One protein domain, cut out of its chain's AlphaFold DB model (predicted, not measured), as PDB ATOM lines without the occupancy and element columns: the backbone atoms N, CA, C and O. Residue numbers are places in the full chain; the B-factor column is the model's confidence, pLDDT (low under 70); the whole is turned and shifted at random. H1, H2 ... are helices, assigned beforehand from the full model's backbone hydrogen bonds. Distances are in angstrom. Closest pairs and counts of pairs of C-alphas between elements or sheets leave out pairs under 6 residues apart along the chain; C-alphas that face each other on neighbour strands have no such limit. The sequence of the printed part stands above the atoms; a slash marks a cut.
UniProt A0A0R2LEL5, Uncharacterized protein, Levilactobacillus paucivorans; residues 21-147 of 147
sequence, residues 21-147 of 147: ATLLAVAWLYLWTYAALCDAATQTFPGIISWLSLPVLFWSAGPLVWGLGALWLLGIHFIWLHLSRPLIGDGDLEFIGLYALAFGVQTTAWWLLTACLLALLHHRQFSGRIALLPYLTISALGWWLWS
ATOM      1  N   ALA A  21      20.599 -20.704  30.737       78.94
ATOM      2  CA  ALA A  21      19.509 -20.106  31.511       78.94
ATOM      3  C   ALA A  21      18.178 -20.861  31.332       78.94
ATOM      4  O   ALA A  21      17.514 -21.187  32.313       78.94
ATOM      5  N   THR A  22      17.819 -21.209  30.092       81.62
ATOM      6  CA  THR A  22      16.608 -21.992  29.797       81.62
ATOM      7  C   THR A  22      16.715 -23.428  30.306       81.62
ATOM      8  O   THR A  22      15.727 -23.987  30.766       81.62
ATOM      9  N   LEU A  23      17.918 -24.022  30.288       84.88
ATOM     10  CA  LEU A  23      18.159 -25.342  30.877       84.88
ATOM     11  C   LEU A  23      17.891 -25.331  32.387       84.88
ATOM     12  O   LEU A  23      17.224 -26.227  32.900       84.88
ATOM     13  N   LEU A  24      18.391 -24.313  33.090       84.69
ATOM     14  CA  LEU A  24      18.172 -24.150  34.525       84.69
ATOM     15  C   LEU A  24      16.688 -23.921  34.840       84.69
ATOM     16  O   LEU A  24      16.159 -24.557  35.745       84.69
ATOM     17  N   ALA A  25      15.981 -23.106  34.054       81.44
ATOM     18  CA  ALA A  25      14.540 -22.916  34.222       81.44
ATOM     19  C   ALA A  25      13.744 -24.222  34.043       81.44
ATOM     20  O   ALA A  25      12.890 -24.541  34.870       81.44
ATOM     21  N   VAL A  26      14.063 -25.024  33.019       84.56
ATOM     22  CA  VAL A  26      13.437 -26.342  32.807       84.56
ATOM     23  C   VAL A  26      13.770 -27.305  33.950       84.56
ATOM     24  O   VAL A  26      12.879 -27.988  34.451       84.56
ATOM     25  N   ALA A  27      15.024 -27.342  34.410       87.44
ATOM     26  CA  ALA A  27      15.434 -28.171  35.543       87.44
ATOM     27  C   ALA A  27      14.697 -27.780  36.833       87.44
ATOM     28  O   ALA A  27      14.245 -28.643  37.587       87.44
ATOM     29  N   TRP A  28      14.525 -26.481  37.064       88.50
ATOM     30  CA  TRP A  28      13.774 -25.955  38.193       88.50
ATOM     31  C   TRP A  28      12.288 -26.323  38.108       88.50
ATOM     32  O   TRP A  28      11.746 -26.883  39.061       88.50
ATOM     33  N   LEU A  29      11.643 -26.113  36.956       86.56
ATOM     34  CA  LEU A  29      10.250 -26.519  36.734       86.56
ATOM     35  C   LEU A  29      10.062 -28.025  36.937       86.56
ATOM     36  O   LEU A  29       9.064 -28.443  37.524       86.56
ATOM     37  N   TYR A  30      11.022 -28.846  36.508       86.94
ATOM     38  CA  TYR A  30      10.987 -30.292  36.716       86.94
ATOM     39  C   TYR A  30      11.031 -30.661  38.205       86.94
ATOM     40  O   TYR A  30      10.203 -31.448  38.669       86.94
ATOM     41  N   LEU A  31      11.941 -30.051  38.973       88.94
ATOM     42  CA  LEU A  31      12.044 -30.249  40.422       88.94
ATOM     43  C   LEU A  31      10.733 -29.888  41.142       88.94
ATOM     44  O   LEU A  31      10.227 -30.687  41.931       88.94
ATOM     45  N   TRP A  32      10.141 -28.732  40.832       88.50
ATOM     46  CA  TRP A  32       8.883 -28.293  41.453       88.50
ATOM     47  C   TRP A  32       7.651 -29.041  40.942       88.50
ATOM     48  O   TRP A  32       6.673 -29.176  41.675       88.50
ATOM     49  N   THR A  33       7.693 -29.593  39.728       87.12
ATOM     50  CA  THR A  33       6.659 -30.518  39.233       87.12
ATOM     51  C   THR A  33       6.691 -31.817  40.017       87.12
ATOM     52  O   THR A  33       5.647 -32.284  40.466       87.12
ATOM     53  N   TYR A  34       7.877 -32.373  40.260       87.31
ATOM     54  CA  TYR A  34       8.017 -33.546  41.115       87.31
ATOM     55  C   TYR A  34       7.531 -33.262  42.546       87.31
ATOM     56  O   TYR A  34       6.742 -34.038  43.083       87.31
ATOM     57  N   ALA A  35       7.905 -32.115  43.125       87.25
ATOM     58  CA  ALA A  35       7.415 -31.700  44.439       87.25
ATOM     59  C   ALA A  35       5.883 -31.602  44.489       87.25
ATOM     60  O   ALA A  35       5.263 -32.129  45.407       87.25
ATOM     61  N   ALA A  36       5.277 -30.963  43.485       85.69
ATOM     62  CA  ALA A  36       3.831 -30.814  43.369       85.69
ATOM     63  C   ALA A  36       3.110 -32.160  43.248       85.69
ATOM     64  O   ALA A  36       2.041 -32.333  43.826       85.69
ATOM     65  N   LEU A  37       3.685 -33.124  42.526       85.62
ATOM     66  CA  LEU A  37       3.126 -34.471  42.429       85.62
ATOM     67  C   LEU A  37       3.185 -35.205  43.773       85.62
ATOM     68  O   LEU A  37       2.207 -35.850  44.147       85.62
ATOM     69  N   CYS A  38       4.291 -35.086  44.514       84.44
ATOM     70  CA  CYS A  38       4.390 -35.619  45.874       84.44
ATOM     71  C   CYS A  38       3.368 -34.961  46.812       84.44
ATOM     72  O   CYS A  38       2.664 -35.657  47.540       84.44
ATOM     73  N   ASP A  39       3.225 -33.637  46.757       82.75
ATOM     74  CA  ASP A  39       2.268 -32.908  47.589       82.75
ATOM     75  C   ASP A  39       0.812 -33.284  47.257       82.75
ATOM     76  O   ASP A  39       0.014 -33.566  48.149       82.75
ATOM     77  N   ALA A  40       0.477 -33.419  45.972       80.25
ATOM     78  CA  ALA A  40      -0.849 -33.854  45.537       80.25
ATOM     79  C   ALA A  40      -1.169 -35.308  45.932       80.25
ATOM     80  O   ALA A  40      -2.316 -35.616  46.255       80.25
ATOM     81  N   ALA A  41      -0.181 -36.210  45.888       81.31
ATOM     82  CA  ALA A  41      -0.388 -37.632  46.154       81.31
ATOM     83  C   ALA A  41      -0.400 -37.971  47.651       81.31
ATOM     84  O   ALA A  41      -1.200 -38.798  48.088       81.31
ATOM     85  N   THR A  42       0.499 -37.369  48.429       77.50
ATOM     86  CA  THR A  42       0.754 -37.765  49.822       77.50
ATOM     87  C   THR A  42       0.718 -36.604  50.812       77.50
ATOM     88  O   THR A  42       0.887 -36.849  52.003       77.50
ATOM     89  N   GLN A  43       0.474 -35.361  50.372       73.81
ATOM     90  CA  GLN A  43       0.549 -34.148  51.208       73.81
ATOM     91  C   GLN A  43       1.889 -34.017  51.948       73.81
ATOM     92  O   GLN A  43       1.966 -33.507  53.071       73.81
ATOM     93  N   THR A  44       2.954 -34.529  51.325       75.88
ATOM     94  CA  THR A  44       4.322 -34.468  51.840       75.88
ATOM     95  C   THR A  44       5.213 -33.747  50.849       75.88
ATOM     96  O   THR A  44       5.285 -34.130  49.680       75.88
ATOM     97  N   PHE A  45       5.965 -32.773  51.346       79.75
ATOM     98  CA  PHE A  45       6.914 -32.014  50.553       79.75
ATOM     99  C   PHE A  45       8.346 -32.565  50.705       79.75
ATOM    100  O   PHE A  45       8.835 -32.702  51.832       79.75
ATOM    101  N   PRO A  46       9.065 -32.870  49.606       83.44
ATOM    102  CA  PRO A  46      10.471 -33.257  49.676       83.44
ATOM    103  C   PRO A  46      11.363 -32.019  49.869       83.44
ATOM    104  O   PRO A  46      11.786 -31.394  48.898       83.44
ATOM    105  N   GLY A  47      11.718 -31.702  51.119       82.75
ATOM    106  CA  GLY A  47      12.512 -30.509  51.475       82.75
ATOM    107  C   GLY A  47      13.836 -30.337  50.716       82.75
ATOM    108  O   GLY A  47      14.307 -29.221  50.509       82.75
ATOM    109  N   ILE A  48      14.429 -31.432  50.224       87.12
ATOM    110  CA  ILE A  48      15.643 -31.393  49.394       87.12
ATOM    111  C   ILE A  48      15.457 -30.577  48.101       87.12
ATOM    112  O   ILE A  48      16.421 -30.010  47.591       87.12
ATOM    113  N   ILE A  49      14.230 -30.479  47.581       90.38
ATOM    114  CA  ILE A  49      13.922 -29.773  46.331       90.38
ATOM    115  C   ILE A  49      14.179 -28.274  46.458       90.38
ATOM    116  O   ILE A  49      14.743 -27.669  45.543       90.38
ATOM    117  N   SER A  50      13.852 -27.678  47.602       89.62
ATOM    118  CA  SER A  50      14.132 -26.266  47.865       89.62
ATOM    119  C   SER A  50      15.627 -25.976  47.880       89.62
ATOM    120  O   SER A  50      16.083 -24.997  47.291       89.62
ATOM    121  N   TRP A  51      16.419 -26.877  48.466       91.19
ATOM    122  CA  TRP A  51      17.878 -26.764  48.480       91.19
ATOM    123  C   TRP A  51      18.497 -26.944  47.094       91.19
ATOM    124  O   TRP A  51      19.399 -26.194  46.730       91.19
ATOM    125  N   LEU A  52      17.987 -27.884  46.295       91.19
ATOM    126  CA  LEU A  52      18.404 -28.060  44.900       91.19
ATOM    127  C   LEU A  52      17.966 -26.894  44.007       91.19
ATOM    128  O   LEU A  52      18.611 -26.625  42.999       91.19
ATOM    129  N   SER A  53      16.917 -26.163  44.382       89.25
ATOM    130  CA  SER A  53      16.450 -24.995  43.632       89.25
ATOM    131  C   SER A  53      17.382 -23.791  43.751       89.25
ATOM    132  O   SER A  53      17.423 -22.982  42.829       89.25
ATOM    133  N   LEU A  54      18.160 -23.673  44.835       89.69
ATOM    134  CA  LEU A  54      19.128 -22.585  45.018       89.69
ATOM    135  C   LEU A  54      20.187 -22.519  43.904       89.69
ATOM    136  O   LEU A  54      20.250 -21.488  43.232       89.69
ATOM    137  N   PRO A  55      20.991 -23.574  43.647       88.25
ATOM    138  CA  PRO A  55      21.973 -23.540  42.568       88.25
ATOM    139  C   PRO A  55      21.320 -23.359  41.202       88.25
ATOM    140  O   PRO A  55      21.950 -22.805  40.309       88.25
ATOM    141  N   VAL A  56      20.072 -23.804  41.032       87.56
ATOM    142  CA  VAL A  56      19.383 -23.727  39.746       87.56
ATOM    143  C   VAL A  56      18.875 -22.310  39.456       87.56
ATOM    144  O   VAL A  56      19.125 -21.789  38.374       87.56
ATOM    145  N   LEU A  57      18.222 -21.651  40.418       85.75
ATOM    146  CA  LEU A  57      17.721 -20.279  40.260       85.75
ATOM    147  C   LEU A  57      18.833 -19.228  40.315       85.75
ATOM    148  O   LEU A  57      18.746 -18.196  39.654       85.75
ATOM    149  N   PHE A  58      19.869 -19.471  41.118       88.81
ATOM    150  CA  PHE A  58      20.851 -18.451  41.486       88.81
ATOM    151  C   PHE A  58      22.262 -18.754  40.980       88.81
ATOM    152  O   PHE A  58      23.220 -18.155  41.466       88.81
ATOM    153  N   TRP A  59      22.407 -19.633  39.981       87.62
ATOM    154  CA  TRP A  59      23.705 -20.029  39.414       87.62
ATOM    155  C   TRP A  59      24.614 -18.840  39.075       87.62
ATOM    156  O   TRP A  59      25.802 -18.846  39.380       87.62
ATOM    157  N   SER A  60      24.046 -17.800  38.460       86.69
ATOM    158  CA  SER A  60      24.756 -16.581  38.055       86.69
ATOM    159  C   SER A  60      24.616 -15.422  39.046       86.69
ATOM    160  O   SER A  60      25.060 -14.312  38.751       86.69
ATOM    161  N   ALA A  61      23.960 -15.631  40.189       86.81
ATOM    162  CA  ALA A  61      23.717 -14.582  41.169       86.81
ATOM    163  C   ALA A  61      24.881 -14.444  42.161       86.81
ATOM    164  O   ALA A  61      25.627 -15.385  42.427       86.81
ATOM    165  N   GLY A  62      25.029 -13.248  42.736       88.00
ATOM    166  CA  GLY A  62      26.064 -12.974  43.731       88.00
ATOM    167  C   GLY A  62      25.836 -13.699  45.070       88.00
ATOM    168  O   GLY A  62      24.716 -14.116  45.376       88.00
ATOM    169  N   PRO A  63      26.873 -13.777  45.928       89.56
ATOM    170  CA  PRO A  63      26.822 -14.498  47.206       89.56
ATOM    171  C   PRO A  63      25.749 -13.968  48.167       89.56
ATOM    172  O   PRO A  63      25.239 -14.715  48.998       89.56
ATOM    173  N   LEU A  64      25.364 -12.695  48.035       91.69
ATOM    174  CA  LEU A  64      24.277 -12.104  48.814       91.69
ATOM    175  C   LEU A  64      22.938 -12.799  48.535       91.69
ATOM    176  O   LEU A  64      22.219 -13.122  49.475       91.69
ATOM    177  N   VAL A  65      22.616 -13.070  47.267       89.62
ATOM    178  CA  VAL A  65      21.350 -13.717  46.880       89.62
ATOM    179  C   VAL A  65      21.314 -15.160  47.380       89.62
ATOM    180  O   VAL A  65      20.306 -15.598  47.929       89.62
ATOM    181  N   TRP A  66      22.445 -15.863  47.292       90.75
ATOM    182  CA  TRP A  66      22.617 -17.189  47.887       90.75
ATOM    183  C   TRP A  66      22.395 -17.185  49.401       90.75
ATOM    184  O   TRP A  66      21.662 -18.025  49.918       90.75
ATOM    185  N   GLY A  67      22.994 -16.219  50.104       92.44
ATOM    186  CA  GLY A  67      22.820 -16.051  51.543       92.44
ATOM    187  C   GLY A  67      21.367 -15.782  51.924       92.44
ATOM    188  O   GLY A  67      20.854 -16.423  52.837       92.44
ATOM    189  N   LEU A  68      20.679 -14.896  51.197       93.56
ATOM    190  CA  LEU A  68      19.256 -14.618  51.414       93.56
ATOM    191  C   LEU A  68      18.381 -15.849  51.159       93.56
ATOM    192  O   LEU A  68      17.496 -16.130  51.961       93.56
ATOM    193  N   GLY A  69      18.648 -16.601  50.090       92.00
ATOM    194  CA  GLY A  69      17.933 -17.840  49.792       92.00
ATOM    195  C   GLY A  69      18.125 -18.898  50.880       92.00
ATOM    196  O   GLY A  69      17.151 -19.457  51.373       92.00
ATOM    197  N   ALA A  70      19.361 -19.128  51.326       92.94
ATOM    198  CA  ALA A  70      19.647 -20.073  52.405       92.94
ATOM    199  C   ALA A  70      19.024 -19.638  53.743       92.94
ATOM    200  O   ALA A  70      18.433 -20.459  54.443       92.94
ATOM    201  N   LEU A  71      19.115 -18.347  54.087       94.44
ATOM    202  CA  LEU A  71      18.477 -17.789  55.281       94.44
ATOM    203  C   LEU A  71      16.956 -17.925  55.231       94.44
ATOM    204  O   LEU A  71      16.353 -18.226  56.256       94.44
ATOM    205  N   TRP A  72      16.346 -17.740  54.058       94.06
ATOM    206  CA  TRP A  72      14.915 -17.957  53.868       94.06
ATOM    207  C   TRP A  72      14.526 -19.407  54.162       94.06
ATOM    208  O   TRP A  72      13.664 -19.637  55.005       94.06
ATOM    209  N   LEU A  73      15.200 -20.381  53.536       92.94
ATOM    210  CA  LEU A  73      14.904 -21.806  53.739       92.94
ATOM    211  C   LEU A  73      15.080 -22.228  55.200       92.94
ATOM    212  O   LEU A  73      14.205 -22.872  55.776       92.94
ATOM    213  N   LEU A  74      16.179 -21.812  55.835       92.75
ATOM    214  CA  LEU A  74      16.398 -22.075  57.257       92.75
ATOM    215  C   LEU A  74      15.327 -21.404  58.119       92.75
ATOM    216  O   LEU A  74      14.804 -22.026  59.039       92.75
ATOM    217  N   GLY A  75      14.982 -20.152  57.818       90.88
ATOM    218  CA  GLY A  75      13.954 -19.399  58.526       90.88
ATOM    219  C   GLY A  75      12.597 -20.092  58.479       90.88
ATOM    220  O   GLY A  75      11.980 -20.268  59.529       90.88
ATOM    221  N   ILE A  76      12.167 -20.547  57.297       89.75
ATOM    222  CA  ILE A  76      10.932 -21.325  57.153       89.75
ATOM    223  C   ILE A  76      11.023 -22.612  57.966       89.75
ATOM    224  O   ILE A  76      10.136 -22.846  58.781       89.75
ATOM    225  N   HIS A  77      12.107 -23.381  57.847       88.25
ATOM    226  CA  HIS A  77      12.280 -24.614  58.613       88.25
ATOM    227  C   HIS A  77      12.165 -24.386  60.132       88.25
ATOM    228  O   HIS A  77      11.429 -25.093  60.820       88.25
ATOM    229  N   PHE A  78      12.832 -23.358  60.665       88.38
ATOM    230  CA  PHE A  78      12.767 -23.025  62.088       88.38
ATOM    231  C   PHE A  78      11.384 -22.544  62.521       88.38
ATOM    232  O   PHE A  78      10.886 -22.989  63.554       88.38
ATOM    233  N   ILE A  79      10.747 -21.652  61.761       86.62
ATOM    234  CA  ILE A  79       9.398 -21.154  62.073       86.62
ATOM    235  C   ILE A  79       8.394 -22.309  62.045       86.62
ATOM    236  O   ILE A  79       7.529 -22.413  62.915       86.62
ATOM    237  N   TRP A  80       8.546 -23.205  61.078       85.12
ATOM    238  CA  TRP A  80       7.656 -24.329  60.858       85.12
ATOM    239  C   TRP A  80       7.623 -25.309  62.030       85.12
ATOM    240  O   TRP A  80       6.542 -25.727  62.441       85.12
ATOM    241  N   LEU A  81       8.774 -25.589  62.650       83.38
ATOM    242  CA  LEU A  81       8.868 -26.431  63.853       83.38
ATOM    243  C   LEU A  81       8.039 -25.905  65.039       83.38
ATOM    244  O   LEU A  81       7.687 -26.674  65.931       83.38
ATOM    245  N   HIS A  82       7.717 -24.610  65.055       84.75
ATOM    246  CA  HIS A  82       6.976 -23.963  66.138       84.75
ATOM    247  C   HIS A  82       5.487 -23.747  65.813       84.75
ATOM    248  O   HIS A  82       4.729 -23.298  66.674       84.75
ATOM    249  N   LEU A  83       5.034 -24.072  64.598       81.44
ATOM    250  CA  LEU A  83       3.649 -23.882  64.167       81.44
ATOM    251  C   LEU A  83       2.816 -25.144  64.418       81.44
ATOM    252  O   LEU A  83       2.949 -26.151  63.732       81.44
ATOM    253  N   SER A  84       1.889 -25.086  65.378       73.31
ATOM    254  CA  SER A  84       1.082 -26.256  65.766       73.31
ATOM    255  C   SER A  84      -0.012 -26.639  64.755       73.31
ATOM    256  O   SER A  84      -0.463 -27.782  64.758       73.31
ATOM    257  N   ARG A  85      -0.490 -25.692  63.931       74.44
ATOM    258  CA  ARG A  85      -1.547 -25.897  62.915       74.44
ATOM    259  C   ARG A  85      -1.375 -24.959  61.716       74.44
ATOM    260  O   ARG A  85      -2.113 -23.981  61.588       74.44
ATOM    261  N   PRO A  86      -0.389 -25.205  60.854       73.81
ATOM    262  CA  PRO A  86      -0.164 -24.340  59.712       73.81
ATOM    263  C   PRO A  86      -1.226 -24.546  58.620       73.81
ATOM    264  O   PRO A  86      -1.607 -25.672  58.298       73.81
ATOM    265  N   LEU A  87      -1.702 -23.435  58.053       73.81
ATOM    266  CA  LEU A  87      -2.741 -23.407  57.011       73.81
ATOM    267  C   LEU A  87      -2.182 -23.598  55.589       73.81
ATOM    268  O   LEU A  87      -2.923 -23.991  54.693       73.81
ATOM    269  N   ILE A  88      -0.890 -23.329  55.402       77.50
ATOM    270  CA  ILE A  88      -0.138 -23.400  54.139       77.50
ATOM    271  C   ILE A  88       1.046 -24.346  54.323       77.50
ATOM    272  O   ILE A  88       1.507 -24.444  55.450       77.50
ATOM    273  N   GLY A  89       1.527 -25.047  53.296       79.56
ATOM    274  CA  GLY A  89       2.712 -25.905  53.388       79.56
ATOM    275  C   GLY A  89       4.015 -25.145  53.652       79.56
ATOM    276  O   GLY A  89       4.172 -24.002  53.232       79.56
ATOM    277  N   ASP A  90       4.974 -25.794  54.314       84.88
ATOM    278  CA  ASP A  90       6.367 -25.331  54.376       84.88
ATOM    279  C   ASP A  90       6.958 -25.225  52.969       84.88
ATOM    280  O   ASP A  90       7.478 -24.174  52.601       84.88
ATOM    281  N   GLY A  91       6.763 -26.260  52.147       85.56
ATOM    282  CA  GLY A  91       7.185 -26.266  50.745       85.56
ATOM    283  C   GLY A  91       6.582 -25.134  49.910       85.56
ATOM    284  O   GLY A  91       7.269 -24.573  49.061       85.56
ATOM    285  N   ASP A  92       5.335 -24.737  50.184       87.44
ATOM    286  CA  ASP A  92       4.699 -23.604  49.503       87.44
ATOM    287  C   ASP A  92       5.419 -22.290  49.841       87.44
ATOM    288  O   ASP A  92       5.716 -21.491  48.956       87.44
ATOM    289  N   LEU A  93       5.733 -22.059  51.121       88.44
ATOM    290  CA  LEU A  93       6.445 -20.857  51.569       88.44
ATOM    291  C   LEU A  93       7.883 -20.819  51.044       88.44
ATOM    292  O   LEU A  93       8.377 -19.759  50.648       88.44
ATOM    293  N   GLU A  94       8.552 -21.970  51.019       91.25
ATOM    294  CA  GLU A  94       9.879 -22.110  50.426       91.25
ATOM    295  C   GLU A  94       9.842 -21.777  48.930       91.25
ATOM    296  O   GLU A  94      10.646 -20.959  48.476       91.25
ATOM    297  N   PHE A  95       8.859 -22.295  48.187       90.62
ATOM    298  CA  PHE A  95       8.670 -21.978  46.773       90.62
ATOM    299  C   PHE A  95       8.431 -20.476  46.566       90.62
ATOM    300  O   PHE A  95       9.138 -19.821  45.798       90.62
ATOM    301  N   ILE A  96       7.471 -19.899  47.288       90.94
ATOM    302  CA  ILE A  96       7.082 -18.496  47.121       90.94
ATOM    303  C   ILE A  96       8.262 -17.558  47.379       90.94
ATOM    304  O   ILE A  96       8.478 -16.618  46.608       90.94
ATOM    305  N   GLY A  97       9.044 -17.810  48.428       90.81
ATOM    306  CA  GLY A  97      10.204 -16.980  48.740       90.81
ATOM    307  C   GLY A  97      11.329 -17.116  47.721       90.81
ATOM    308  O   GLY A  97      11.884 -16.103  47.300       90.81
ATOM    309  N   LEU A  98      11.627 -18.335  47.257       91.31
ATOM    310  CA  LEU A  98      12.618 -18.541  46.199       91.31
ATOM    311  C   LEU A  98      12.192 -17.866  44.887       91.31
ATOM    312  O   LEU A  98      13.012 -17.211  44.244       91.31
ATOM    313  N   TYR A  99      10.908 -17.944  44.527       89.06
ATOM    314  CA  TYR A  99      10.357 -17.255  43.359       89.06
ATOM    315  C   TYR A  99      10.448 -15.728  43.502       89.06
ATOM    316  O   TYR A  99      10.860 -15.040  42.570       89.06
ATOM    317  N   ALA A 100      10.139 -15.181  44.684       90.56
ATOM    318  CA  ALA A 100      10.268 -13.749  44.965       90.56
ATOM    319  C   ALA A 100      11.707 -13.240  44.913       90.56
ATOM    320  O   ALA A 100      11.942 -12.145  44.401       90.56
ATOM    321  N   LEU A 101      12.664 -14.027  45.399       89.88
ATOM    322  CA  LEU A 101      14.081 -13.691  45.306       89.88
ATOM    323  C   LEU A 101      14.585 -13.721  43.856       89.88
ATOM    324  O   LEU A 101      15.412 -12.889  43.493       89.88
ATOM    325  N   ALA A 102      14.088 -14.645  43.030       87.69
ATOM    326  CA  ALA A 102      14.509 -14.784  41.636       87.69
ATOM    327  C   ALA A 102      13.868 -13.755  40.693       87.69
ATOM    328  O   ALA A 102      14.555 -13.195  39.840       87.69
ATOM    329  N   PHE A 103      12.570 -13.485  40.847       87.56
ATOM    330  CA  PHE A 103      11.784 -12.724  39.865       87.56
ATOM    331  C   PHE A 103      11.204 -11.410  40.406       87.56
ATOM    332  O   PHE A 103      10.592 -10.646  39.656       87.56
ATOM    333  N   GLY A 104      11.410 -11.121  41.692       89.44
ATOM    334  CA  GLY A 104      10.952  -9.903  42.351       89.44
ATOM    335  C   GLY A 104       9.499  -9.957  42.832       89.44
ATOM    336  O   GLY A 104       8.654 -10.686  42.317       89.44
ATOM    337  N   VAL A 105       9.194  -9.119  43.826       90.56
ATOM    338  CA  VAL A 105       7.916  -9.124  44.563       90.56
ATOM    339  C   VAL A 105       6.705  -8.886  43.659       90.56
ATOM    340  O   VAL A 105       5.667  -9.521  43.840       90.56
ATOM    341  N   GLN A 106       6.822  -7.987  42.679       91.81
ATOM    342  CA  GLN A 106       5.713  -7.670  41.777       91.81
ATOM    343  C   GLN A 106       5.333  -8.877  40.910       91.81
ATOM    344  O   GLN A 106       4.154  -9.214  40.816       91.81
ATOM    345  N   THR A 107       6.322  -9.557  40.326       89.06
ATOM    346  CA  THR A 107       6.113 -10.775  39.532       89.06
ATOM    347  C   THR A 107       5.497 -11.875  40.388       89.06
ATOM    348  O   THR A 107       4.528 -12.509  39.976       89.06
ATOM    349  N   THR A 108       5.987 -12.049  41.618       91.12
ATOM    350  CA  THR A 108       5.429 -13.011  42.576       91.12
ATOM    351  C   THR A 108       3.978 -12.715  42.911       91.12
ATOM    352  O   THR A 108       3.185 -13.645  42.979       91.12
ATOM    353  N   ALA A 109       3.597 -11.451  43.098       90.31
ATOM    354  CA  ALA A 109       2.215 -11.093  43.408       90.31
ATOM    355  C   ALA A 109       1.256 -11.509  42.284       90.31
ATOM    356  O   ALA A 109       0.222 -12.124  42.546       90.31
ATOM    357  N   TRP A 110       1.615 -11.233  41.029       91.69
ATOM    358  CA  TRP A 110       0.810 -11.647  39.883       91.69
ATOM    359  C   TRP A 110       0.771 -13.167  39.709       91.69
ATOM    360  O   TRP A 110      -0.297 -13.734  39.468       91.69
ATOM    361  N   TRP A 111       1.907 -13.836  39.887       92.81
ATOM    362  CA  TRP A 111       1.986 -15.292  39.857       92.81
ATOM    363  C   TRP A 111       1.121 -15.933  40.954       92.81
ATOM    364  O   TRP A 111       0.313 -16.817  40.662       92.81
ATOM    365  N   LEU A 112       1.187 -15.431  42.189       91.56
ATOM    366  CA  LEU A 112       0.340 -15.865  43.302       91.56
ATOM    367  C   LEU A 112      -1.142 -15.637  43.017       91.56
ATOM    368  O   LEU A 112      -1.948 -16.530  43.257       91.56
ATOM    369  N   LEU A 113      -1.513 -14.479  42.463       91.56
ATOM    370  CA  LEU A 113      -2.891 -14.213  42.048       91.56
ATOM    371  C   LEU A 113      -3.372 -15.262  41.041       91.56
ATOM    372  O   LEU A 113      -4.473 -15.787  41.192       91.56
ATOM    373  N   THR A 114      -2.544 -15.611  40.053       90.88
ATOM    374  CA  THR A 114      -2.900 -16.638  39.062       90.88
ATOM    375  C   THR A 114      -3.011 -18.032  39.681       90.88
ATOM    376  O   THR A 114      -3.976 -18.738  39.397       90.88
ATOM    377  N   ALA A 115      -2.102 -18.408  40.587       89.44
ATOM    378  CA  ALA A 115      -2.155 -19.682  41.303       89.44
ATOM    379  C   ALA A 115      -3.405 -19.787  42.191       89.44
ATOM    380  O   ALA A 115      -4.132 -20.778  42.137       89.44
ATOM    381  N   CYS A 116      -3.703 -18.739  42.960       87.69
ATOM    382  CA  CYS A 116      -4.886 -18.669  43.813       87.69
ATOM    383  C   CYS A 116      -6.180 -18.710  42.996       87.69
ATOM    384  O   CYS A 116      -7.126 -19.394  43.382       87.69
ATOM    385  N   LEU A 117      -6.231 -18.020  41.851       88.62
ATOM    386  CA  LEU A 117      -7.383 -18.065  40.954       88.62
ATOM    387  C   LEU A 117      -7.598 -19.480  40.397       88.62
ATOM    388  O   LEU A 117      -8.724 -19.971  40.413       88.62
ATOM    389  N   LEU A 118      -6.532 -20.164  39.973       86.81
ATOM    390  CA  LEU A 118      -6.606 -21.562  39.535       86.81
ATOM    391  C   LEU A 118      -7.110 -22.482  40.655       86.81
ATOM    392  O   LEU A 118      -8.007 -23.292  40.418       86.81
ATOM    393  N   ALA A 119      -6.593 -22.319  41.875       84.62
ATOM    394  CA  ALA A 119      -7.019 -23.098  43.035       84.62
ATOM    395  C   ALA A 119      -8.508 -22.882  43.364       84.62
ATOM    396  O   ALA A 119      -9.234 -23.849  43.590       84.62
ATOM    397  N   LEU A 120      -8.986 -21.632  43.331       84.06
ATOM    398  CA  LEU A 120     -10.392 -21.276  43.570       84.06
ATOM    399  C   LEU A 120     -11.338 -21.828  42.497       84.06
ATOM    400  O   LEU A 120     -12.459 -22.237  42.802       84.06
ATOM    401  N   LEU A 121     -10.909 -21.828  41.233       85.44
ATOM    402  CA  LEU A 121     -11.704 -22.374  40.133       85.44
ATOM    403  C   LEU A 121     -11.823 -23.899  40.220       85.44
ATOM    404  O   LEU A 121     -12.882 -24.439  39.900       85.44
ATOM    405  N   HIS A 122     -10.762 -24.579  40.662       79.69
ATOM    406  CA  HIS A 122     -10.733 -26.035  40.779       79.69
ATOM    407  C   HIS A 122     -11.466 -26.537  42.033       79.69
ATOM    408  O   HIS A 122     -12.237 -27.494  41.962       79.69
ATOM    409  N   HIS A 123     -11.283 -25.877  43.180       71.88
ATOM    410  CA  HIS A 123     -11.902 -26.261  44.447       71.88
ATOM    411  C   HIS A 123     -12.876 -25.188  44.936       71.88
ATOM    412  O   HIS A 123     -12.499 -24.185  45.533       71.88
ATOM    413  N   ARG A 124     -14.175 -25.436  44.728       61.12
ATOM    414  CA  ARG A 124     -15.255 -24.556  45.213       61.12
ATOM    415  C   ARG A 124     -15.596 -24.736  46.696       61.12
ATOM    416  O   ARG A 124     -16.292 -23.897  47.258       61.12
ATOM    417  N   GLN A 125     -15.132 -25.815  47.328       57.50
ATOM    418  CA  GLN A 125     -15.331 -26.091  48.752       57.50
ATOM    419  C   GLN A 125     -14.012 -26.577  49.359       57.50
ATOM    420  O   GLN A 125     -13.484 -27.608  48.948       57.50
ATOM    421  N   PHE A 126     -13.485 -25.826  50.328       62.47
ATOM    422  CA  PHE A 126     -12.265 -26.171  51.054       62.47
ATOM    423  C   PHE A 126     -12.623 -26.693  52.445       62.47
ATOM    424  O   PHE A 126     -13.150 -25.951  53.272       62.47
ATOM    425  N   SER A 127     -12.317 -27.960  52.720       54.25
ATOM    426  CA  SER A 127     -12.401 -28.539  54.064       54.25
ATOM    427  C   SER A 127     -11.049 -29.142  54.454       54.25
ATOM    428  O   SER A 127     -10.888 -30.359  54.453       54.25
ATOM    429  N   GLY A 128     -10.046 -28.301  54.735       64.88
ATOM    430  CA  GLY A 128      -8.741 -28.763  55.229       64.88
ATOM    431  C   GLY A 128      -7.537 -27.956  54.741       64.88
ATOM    432  O   GLY A 128      -7.677 -26.831  54.266       64.88
ATOM    433  N   ARG A 129      -6.346 -28.553  54.893       65.25
ATOM    434  CA  ARG A 129      -5.061 -28.019  54.415       65.25
ATOM    435  C   ARG A 129      -5.040 -28.035  52.885       65.25
ATOM    436  O   ARG A 129      -5.396 -29.043  52.278       65.25
ATOM    437  N   ILE A 130      -4.652 -26.916  52.279       67.62
ATOM    438  CA  ILE A 130      -4.617 -26.756  50.822       67.62
ATOM    439  C   ILE A 130      -3.245 -27.206  50.323       67.62
ATOM    440  O   ILE A 130      -2.236 -26.667  50.768       67.62
ATOM    441  N   ALA A 131      -3.219 -28.161  49.392       74.62
ATOM    442  CA  ALA A 131      -2.049 -28.434  48.560       74.62
ATOM    443  C   ALA A 131      -1.948 -27.305  47.522       74.62
ATOM    444  O   ALA A 131      -2.610 -27.351  46.480       74.62
ATOM    445  N   LEU A 132      -1.241 -26.221  47.857       82.75
ATOM    446  CA  LEU A 132      -1.125 -25.042  46.992       82.75
ATOM    447  C   LEU A 132      -0.028 -25.236  45.934       82.75
ATOM    448  O   LEU A 132      -0.131 -24.694  44.831       82.75
ATOM    449  N   LEU A 133       0.967 -26.071  46.237       81.62
ATOM    450  CA  LEU A 133       2.117 -26.379  45.396       81.62
ATOM    451  C   LEU A 133       1.774 -26.753  43.945       81.62
ATOM    452  O   LEU A 133       2.391 -26.189  43.042       81.62
ATOM    453  N   PRO A 134       0.776 -27.613  43.656       81.50
ATOM    454  CA  PRO A 134       0.409 -27.931  42.276       81.50
ATOM    455  C   PRO A 134      -0.052 -26.710  41.481       81.50
ATOM    456  O   PRO A 134       0.300 -26.558  40.313       81.50
ATOM    457  N   TYR A 135      -0.796 -25.807  42.118       86.62
ATOM    458  CA  TYR A 135      -1.286 -24.590  41.477       86.62
ATOM    459  C   TYR A 135      -0.164 -23.578  41.255       86.62
ATOM    460  O   TYR A 135      -0.124 -22.958  40.196       86.62
ATOM    461  N   LEU A 136       0.765 -23.463  42.212       86.25
ATOM    462  CA  LEU A 136       1.979 -22.649  42.097       86.25
ATOM    463  C   LEU A 136       2.871 -23.131  40.946       86.25
ATOM    464  O   LEU A 136       3.354 -22.326  40.148       86.25
ATOM    465  N   THR A 137       3.055 -24.446  40.814       81.94
ATOM    466  CA  THR A 137       3.884 -25.025  39.751       81.94
ATOM    467  C   THR A 137       3.228 -24.885  38.379       81.94
ATOM    468  O   THR A 137       3.895 -24.491  37.422       81.94
ATOM    469  N   ILE A 138       1.924 -25.159  38.256       85.69
ATOM    470  CA  ILE A 138       1.207 -25.026  36.976       85.69
ATOM    471  C   ILE A 138       1.175 -23.567  36.517       85.69
ATOM    472  O   ILE A 138       1.387 -23.301  35.333       85.69
ATOM    473  N   SER A 139       0.943 -22.611  37.423       85.50
ATOM    474  CA  SER A 139       0.987 -21.194  37.055       85.50
ATOM    475  C   SER A 139       2.400 -20.756  36.672       85.50
ATOM    476  O   SER A 139       2.542 -20.038  35.688       85.50
ATOM    477  N   ALA A 140       3.445 -21.226  37.365       83.50
ATOM    478  CA  ALA A 140       4.833 -20.931  37.001       83.50
ATOM    479  C   ALA A 140       5.178 -21.469  35.602       83.50
ATOM    480  O   ALA A 140       5.767 -20.755  34.793       83.50
ATOM    481  N   LEU A 141       4.749 -22.695  35.286       84.38
ATOM    482  CA  LEU A 141       4.897 -23.280  33.954       84.38
ATOM    483  C   LEU A 141       4.144 -22.460  32.897       84.38
ATOM    484  O   LEU A 141       4.699 -22.161  31.845       84.38
ATOM    485  N   GLY A 142       2.898 -22.063  33.171       83.44
ATOM    486  CA  GLY A 142       2.106 -21.248  32.247       83.44
ATOM    487  C   GLY A 142       2.737 -19.883  31.960       83.44
ATOM    488  O   GLY A 142       2.750 -19.444  30.814       83.44
ATOM    489  N   TRP A 143       3.303 -19.242  32.982       84.19
ATOM    490  CA  TRP A 143       4.035 -17.983  32.841       84.19
ATOM    491  C   TRP A 143       5.317 -18.153  32.024       84.19
ATOM    492  O   TRP A 143       5.568 -17.347  31.134       84.19
ATOM    493  N   TRP A 144       6.081 -19.219  32.278       82.25
ATOM    494  CA  TRP A 144       7.295 -19.547  31.521       82.25
ATOM    495  C   TRP A 144       7.021 -19.787  30.034       82.25
ATOM    496  O   TRP A 144       7.792 -19.376  29.180       82.25
ATOM    497  N   LEU A 145       5.914 -20.451  29.709       80.56
ATOM    498  CA  LEU A 145       5.546 -20.742  28.321       80.56
ATOM    499  C   LEU A 145       5.021 -19.514  27.565       80.56
ATOM    500  O   LEU A 145       4.947 -19.542  26.338       80.56
ATOM    501  N   TRP A 146       4.613 -18.473  28.289       80.56
ATOM    502  CA  TRP A 146       4.152 -17.214  27.713       80.56
ATOM    503  C   TRP A 146       5.290 -16.214  27.463       80.56
ATOM    504  O   TRP A 146       5.165 -15.371  26.574       80.56
ATOM    505  N   SER A 147       6.361 -16.275  28.264       70.25
ATOM    506  CA  SER A 147       7.538 -15.397  28.171       70.25
ATOM    507  C   SER A 147       8.493 -15.796  27.054       70.25
ATOM    508  O   SER A 147       8.998 -14.873  26.378       70.25
TER     509      SER A 147
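What this domain is: This is residues 21 to 147 of the 147 residues of an uncharacterized protein of Levilactobacillus paucivorans (UniProt A0A0R2LEL5). Five helices, H1, H2, H3, H4 and H6, make a bundle with their lines roughly aligned, H4 nearest its middle; H5 folds back from the end of H4 and crosses H6 on one side. The printed part has 127 residues with six named helices, H1 to H6 in chain order, and no named strand: all helix. It is compact, with a radius of gyration of the C-alphas of 14.2 A and spans of 43 by 38 by 26 A.

How they stand to each other: H1, residues 21 to 42, touches H2, residues 48 to 57, at a shallow tilt of 19 degrees, opposite ways; their closest C-alphas, Leu 24 and Val 56, are 5.4 A apart. H1 also touches H6, residues 133 to 146, the closest C-alphas being Ala 36 and Pro 134, 4.6 A. H4, residues 90 to 103, touches H2 the same way at 3 degrees, closest at the C-alphas of Ser 50 and Glu 94, 6.5 A. H3, residues 63 to 81, touches H4, C-alphas Leu 73 and Glu 94 being closest at 6.0 A. H5, residues 105 to 122, touches H6 with residues 111 to 119 alone, at a steep tilt of 63 degrees; the closest C-alphas are those of Ala 115 and Tyr 135, 5.0 A. H1 and H3 are apart. Every O i to N i+4 pair is within hydrogen-bond range in H1, H3, H4, H5 and H6, and 4 of 6 in H2.

Where its parts are: H1 begins at C-alpha 21 (19.509, -20.106, 31.511) and is 31.6 A long; H3 is 27.2 A, H5 25.5 A, H4 and H6 20.0 A each, and H2 14.5 A. H6 ends at C-alpha 146 (4.152, -17.214, 27.713).

The domain as a whole: The C-alphas farthest apart, Pro 63 and Gln 125, are 43.7 A apart. The printed part has no cut and no long link. Residues 124 to 130 have pLDDT under 70.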